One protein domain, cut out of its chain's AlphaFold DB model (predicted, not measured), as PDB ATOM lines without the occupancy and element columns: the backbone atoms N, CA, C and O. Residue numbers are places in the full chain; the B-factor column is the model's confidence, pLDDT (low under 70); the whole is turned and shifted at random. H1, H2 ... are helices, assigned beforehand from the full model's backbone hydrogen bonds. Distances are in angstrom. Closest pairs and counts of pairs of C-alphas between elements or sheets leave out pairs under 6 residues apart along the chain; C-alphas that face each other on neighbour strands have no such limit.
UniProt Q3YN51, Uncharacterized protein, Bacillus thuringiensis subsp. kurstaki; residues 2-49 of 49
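What this domain is: This is residues 2 to 49 of the 49 residues of an uncharacterized protein of Bacillus thuringiensis subsp. kurstaki (UniProt Q3YN51). Two straight helices meet near their ends and make an open L, with the longer H1 as one arm and the shorter H2 as the other. The arms part from a corner near residues 26 to 34, and residues 2 to 22 and 36 to 49 stand free. The printed part has 48 residues with two named helices, H1 then H2, and no named strand; the class is all helix. It is extended, with a radius of gyration of the C-alphas of 16.2 A, and flat, spanning 45 by 31 by 7 A.

How they stand to each other: H1, residues 2 to 29, and H2, residues 31 to 47, only just touch, and only at the corner by their link, with 3 pairs of C-alphas within 8 A. H1 touches with residues 26 to 27 alone, H2 with residues 33 to 34 alone. The closest C-alphas are those of Ser 27 and Thr 34, 5.7 A apart. Their lines stand at 72 degrees, only just about perpendicular. In both helices every O i to N i+4 pair is within hydrogen-bond range.

Where its parts are: H1 begins at C-alpha 2 (67.955, 42.666, 121.533) and is 40.7 A long from first to last C-alpha. H2 is 24.4 A long and ends at C-alpha 47 (49.888, 25.867, 83.961).

The domain as a whole: The two C-alphas farthest apart, of Asp 3 and Ser 47, are 45.5 A apart. The printed part has no cut, and the link from H1 to H2 is tight. Residues 2 to 4 and 49 have pLDDT under 70.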
ATOM      1  N   LEU A   2      68.239  44.102 121.703       62.75
ATOM      2  CA  LEU A   2      67.955  42.666 121.533       62.75
ATOM      3  C   LEU A   2      66.505  42.296 121.921       62.75
ATOM      4  O   LEU A   2      65.845  41.591 121.171       62.75
ATOM      5  N   ASP A   3      65.992  42.848 123.027       64.12
ATOM      6  CA  ASP A   3      64.658  42.538 123.583       64.12
ATOM      7  C   ASP A   3      63.503  42.757 122.602       64.12
ATOM      8  O   ASP A   3      62.704  41.862 122.360       64.12
ATOM      9  N   GLN A   4      63.467  43.910 121.935       62.69
ATOM     10  CA  GLN A   4      62.390  44.242 120.998       62.69
ATOM     11  C   GLN A   4      62.382  43.326 119.757       62.69
ATOM     12  O   GLN A   4      61.334  43.086 119.155       62.69
ATOM     13  N   ASN A   5      63.549  42.799 119.367       71.62
ATOM     14  CA  ASN A   5      63.672  41.845 118.265       71.62
ATOM     15  C   ASN A   5      63.316  40.416 118.714       71.62
ATOM     16  O   ASN A   5      62.708  39.665 117.948       71.62
ATOM     17  N   THR A   6      63.641  40.059 119.960       76.75
ATOM     18  CA  THR A   6      63.259  38.790 120.593       76.75
ATOM     19  C   THR A   6      61.747  38.702 120.801       76.75
ATOM     20  O   THR A   6      61.145  37.718 120.375       76.75
ATOM     21  N   ASP A   7      61.111  39.750 121.329       83.50
ATOM     22  CA  ASP A   7      59.656  39.814 121.514       83.50
ATOM     23  C   ASP A   7      58.922  39.671 120.182       83.50
ATOM     24  O   ASP A   7      58.015  38.850 120.030       83.50
ATOM     25  N   ARG A   8      59.354  40.420 119.161       82.25
ATOM     26  CA  ARG A   8      58.763  40.333 117.821       82.25
ATOM     27  C   ARG A   8      58.921  38.938 117.213       82.25
ATOM     28  O   ARG A   8      57.992  38.446 116.574       82.25
ATOM     29  N   SER A   9      60.069  38.295 117.425       86.94
ATOM     30  CA  SER A   9      60.321  36.932 116.949       86.94
ATOM     31  C   SER A   9      59.432  35.914 117.664       86.94
ATOM     32  O   SER A   9      58.883  35.030 117.011       86.94
ATOM     33  N   TRP A  10      59.214  36.069 118.971       88.31
ATOM     34  CA  TRP A  10      58.322  35.209 119.749       88.31
ATOM     35  C   TRP A  10      56.870  35.288 119.264       88.31
ATOM     36  O   TRP A  10      56.235  34.259 119.024       88.31
ATOM     37  N   TRP A  11      56.368  36.499 119.011       91.62
ATOM     38  CA  TRP A  11      55.036  36.700 118.437       91.62
ATOM     39  C   TRP A  11      54.907  36.131 117.021       91.62
ATOM     40  O   TRP A  11      53.876  35.538 116.701       91.62
ATOM     41  N   MET A  12      55.944  36.247 116.181       92.44
ATOM     42  CA  MET A  12      55.932  35.601 114.864       92.44
ATOM     43  C   MET A  12      55.879  34.078 114.976       92.44
ATOM     44  O   MET A  12      55.084  33.451 114.282       92.44
ATOM     45  N   ILE A  13      56.698  33.479 115.843       93.00
ATOM     46  CA  ILE A  13      56.711  32.026 116.051       93.00
ATOM     47  C   ILE A  13      55.336  31.563 116.546       93.00
ATOM     48  O   ILE A  13      54.779  30.612 116.000       93.00
ATOM     49  N   GLY A  14      54.747  32.276 117.509       92.69
ATOM     50  CA  GLY A  14      53.396  32.003 117.992       92.69
ATOM     51  C   GLY A  14      52.351  32.056 116.876       92.69
ATOM     52  O   GLY A  14      51.563  31.122 116.727       92.69
ATOM     53  N   ALA A  15      52.381  33.091 116.032       95.62
ATOM     54  CA  ALA A  15      51.466  33.218 114.900       95.62
ATOM     55  C   ALA A  15      51.617  32.071 113.884       95.62
ATOM     56  O   ALA A  15      50.615  31.546 113.397       95.62
ATOM     57  N   VAL A  16      52.851  31.638 113.602       95.69
ATOM     58  CA  VAL A  16      53.122  30.506 112.701       95.69
ATOM     59  C   VAL A  16      52.578  29.200 113.281       95.69
ATOM     60  O   VAL A  16      51.919  28.448 112.566       95.69
ATOM     61  N   ILE A  17      52.801  28.943 114.572       96.38
ATOM     62  CA  ILE A  17      52.313  27.728 115.243       96.38
ATOM     63  C   ILE A  17      50.781  27.697 115.260       96.38
ATOM     64  O   ILE A  17      50.187  26.677 114.912       96.38
ATOM     65  N   VAL A  18      50.130  28.812 115.607       96.75
ATOM     66  CA  VAL A  18      48.661  28.911 115.606       96.75
ATOM     67  C   VAL A  18      48.105  28.709 114.196       96.75
ATOM     68  O   VAL A  18      47.156  27.945 114.017       96.75
ATOM     69  N   GLY A  19      48.720  29.322 113.183       95.38
ATOM     70  CA  GLY A  19      48.338  29.121 111.786       95.38
ATOM     71  C   GLY A  19      48.447  27.656 111.358       95.38
ATOM     72  O   GLY A  19      47.502  27.107 110.793       95.38
ATOM     73  N   ALA A  20      49.557  26.991 111.684       94.81
ATOM     74  CA  ALA A  20      49.763  25.579 111.369       94.81
ATOM     75  C   ALA A  20      48.746  24.667 112.073       94.81
ATOM     76  O   ALA A  20      48.214  23.748 111.451       94.81
ATOM     77  N   ALA A  21      48.432  24.939 113.343       96.25
ATOM     78  CA  ALA A  21      47.430  24.186 114.091       96.25
ATOM     79  C   ALA A  21      46.034  24.321 113.466       96.25
ATOM     80  O   ALA A  21      45.357  23.315 113.262       96.25
ATOM     81  N   LEU A  22      45.626  25.539 113.093       94.00
ATOM     82  CA  LEU A  22      44.348  25.780 112.416       94.00
ATOM     83  C   LEU A  22      44.272  25.045 111.071       94.00
ATOM     84  O   LEU A  22      43.281  24.373 110.797       94.00
ATOM     85  N   VAL A  23      45.333  25.110 110.261       91.81
ATOM     86  CA  VAL A  23      45.412  24.378 108.986       91.81
ATOM     87  C   VAL A  23      45.338  22.865 109.210       91.81
ATOM     88  O   VAL A  23      44.635  22.171 108.472       91.81
ATOM     89  N   GLY A  24      46.013  22.350 110.239       92.50
ATOM     90  CA  GLY A  24      45.964  20.937 110.615       92.50
ATOM     91  C   GLY A  24      44.556  20.487 111.006       92.50
ATOM     92  O   GLY A  24      44.066  19.492 110.477       92.50
ATOM     93  N   VAL A  25      43.871  21.254 111.861       95.00
ATOM     94  CA  VAL A  25      42.489  20.964 112.285       95.00
ATOM     95  C   VAL A  25      41.538  20.974 111.093       95.00
ATOM     96  O   VAL A  25      40.775  20.025 110.920       95.00
ATOM     97  N   VAL A  26      41.606  21.999 110.240       92.19
ATOM     98  CA  VAL A  26      40.763  22.084 109.038       92.19
ATOM     99  C   VAL A  26      41.025  20.904 108.102       92.19
ATOM    100  O   VAL A  26      40.081  20.339 107.563       92.19
ATOM    101  N   SER A  27      42.279  20.474 107.962       90.69
ATOM    102  CA  SER A  27      42.637  19.346 107.093       90.69
ATOM    103  C   SER A  27      42.131  17.994 107.592       90.69
ATOM    104  O   SER A  27      41.862  17.119 106.774       90.69
ATOM    105  N   VAL A  28      41.986  17.819 108.908       93.12
ATOM    106  CA  VAL A  28      41.417  16.598 109.500       93.12
ATOM    107  C   VAL A  28      39.890  16.635 109.486       93.12
ATOM    108  O   VAL A  28      39.257  15.637 109.157       93.12
ATOM    109  N   ALA A  29      39.292  17.775 109.837       94.62
ATOM    110  CA  ALA A  29      37.841  17.914 109.935       94.62
ATOM    111  C   ALA A  29      37.152  18.038 108.564       94.62
ATOM    112  O   ALA A  29      36.016  17.596 108.408       94.62
ATOM    113  N   PHE A  30      37.832  18.623 107.573       93.81
ATOM    114  CA  PHE A  30      37.288  18.907 106.242       93.81
ATOM    115  C   PHE A  30      38.272  18.502 105.128       93.81
ATOM    116  O   PHE A  30      38.769  19.357 104.386       93.81
ATOM    117  N   PRO A  31      38.558  17.196 104.976       89.56
ATOM    118  CA  PRO A  31      39.566  16.711 104.032       89.56
ATOM    119  C   PRO A  31      39.259  17.084 102.571       89.56
ATOM    120  O   PRO A  31      40.179  17.402 101.815       89.56
ATOM    121  N   ASP A  32      37.982  17.121 102.181       90.44
ATOM    122  CA  ASP A  32      37.556  17.442 100.811       90.44
ATOM    123  C   ASP A  32      37.894  18.886 100.410       90.44
ATOM    124  O   ASP A  32      38.330  19.148  99.284       90.44
ATOM    125  N   LEU A  33      37.755  19.836 101.344       86.94
ATOM    126  CA  LEU A  33      38.106  21.241 101.112       86.94
ATOM    127  C   LEU A  33      39.615  21.395 100.915       86.94
ATOM    128  O   LEU A  33      40.058  22.060  99.976       86.94
ATOM    129  N   THR A  34      40.412  20.733 101.755       86.88
ATOM    130  CA  THR A  34      41.874  20.750 101.644       86.88
ATOM    131  C   THR A  34      42.343  20.151 100.317       86.88
ATOM    132  O   THR A  34      43.193  20.741  99.645       86.88
ATOM    133  N   GLN A  35      41.769  19.027  99.882       89.69
ATOM    134  CA  GLN A  35      42.109  18.435  98.587       89.69
ATOM    135  C   GLN A  35      41.714  19.322  97.404       89.69
ATOM    136  O   GLN A  35      42.486  19.427  96.450       89.69
ATOM    137  N   SER A  36      40.568  20.001  97.479       92.31
ATOM    138  CA  SER A  36      40.134  20.948  96.447       92.31
ATOM    139  C   SER A  36      41.132  22.099  96.279       92.31
ATOM    140  O   SER A  36      41.591  22.378  95.168       92.31
ATOM    141  N   VAL A  37      41.557  22.710  97.390       88.31
ATOM    142  CA  VAL A  37      42.549  23.795  97.381       88.31
ATOM    143  C   VAL A  37      43.889  23.306  96.830       88.31
ATOM    144  O   VAL A  37      44.454  23.937  95.936       88.31
ATOM    145  N   ILE A  38      44.384  22.154  97.293       88.12
ATOM    146  CA  ILE A  38      45.630  21.557  96.783       88.12
ATOM    147  C   ILE A  38      45.521  21.258  95.281       88.12
ATOM    148  O   ILE A  38      46.476  21.490  94.537       88.12
ATOM    149  N   GLY A  39      44.370  20.764  94.824       92.50
ATOM    150  CA  GLY A  39      44.084  20.517  93.415       92.50
ATOM    151  C   GLY A  39      44.213  21.786  92.578       92.50
ATOM    152  O   GLY A  39      44.959  21.798  91.600       92.50
ATOM    153  N   LEU A  40      43.589  22.884  93.014       92.12
ATOM    154  CA  LEU A  40      43.694  24.185  92.349       92.12
ATOM    155  C   LEU A  40      45.142  24.677  92.268       92.12
ATOM    156  O   LEU A  40      45.585  25.104  91.199       92.12
ATOM    157  N   PHE A  41      45.902  24.581  93.363       90.62
ATOM    158  CA  PHE A  41      47.315  24.964  93.367       90.62
ATOM    159  C   PHE A  41      48.138  24.128  92.388       90.62
ATOM    160  O   PHE A  41      48.913  24.691  91.619       90.62
ATOM    161  N   LYS A  42      47.947  22.804  92.360       91.88
ATOM    162  CA  LYS A  42      48.634  21.916  91.411       91.88
ATOM    163  C   LYS A  42      48.301  22.267  89.963       91.88
ATOM    164  O   LYS A  42      49.209  22.335  89.138       91.88
ATOM    165  N   THR A  43      47.035  22.543  89.657       93.12
ATOM    166  CA  THR A  43      46.611  22.963  88.315       93.12
ATOM    167  C   THR A  43      47.268  24.279  87.909       93.12
ATOM    168  O   THR A  43      47.789  24.384  86.801       93.12
ATOM    169  N   LYS A  44      47.302  25.279  88.799       88.62
ATOM    170  CA  LYS A  44      47.977  26.554  88.519       88.62
ATOM    171  C   LYS A  44      49.485  26.381  88.358       88.62
ATOM    172  O   LYS A  44      50.045  26.930  87.418       88.62
ATOM    173  N   LEU A  45      50.125  25.577  89.203       87.50
ATOM    174  CA  LEU A  45      51.558  25.289  89.115       87.50
ATOM    175  C   LEU A  45      51.915  24.588  87.797       87.50
ATOM    176  O   LEU A  45      52.904  24.934  87.159       87.50
ATOM    177  N   SER A  46      51.084  23.639  87.364       87.19
ATOM    178  CA  SER A  46      51.252  22.949  86.084       87.19
ATOM    179  C   SER A  46      51.003  23.852  84.877       87.19
ATOM    180  O   SER A  46      51.513  23.555  83.808       87.19
ATOM    181  N   SER A  47      50.212  24.916  85.030       82.00
ATOM    182  CA  SER A  47      49.888  25.867  83.961       82.00
ATOM    183  C   SER A  47      50.965  26.934  83.746       82.00
ATOM    184  O   SER A  47      50.894  27.659  82.758       82.00
ATOM    185  N   VAL A  48      51.903  27.088  84.685       76.00
ATOM    186  CA  VAL A  48      53.028  28.039  84.593       76.00
ATOM    187  C   VAL A  48      54.262  27.390  83.941       76.00
ATOM    188  O   VAL A  48      55.213  28.089  83.601       76.00
ATOM    189  N   LYS A  49      54.246  26.065  83.763       52.97
ATOM    190  CA  LYS A  49      55.277  25.292  83.063       52.97
ATOM    191  C   LYS A  49      54.960  25.190  81.576       52.97
ATOM    192  O   LYS A  49      55.934  25.205  80.795       52.97
TER     193      LYS A  49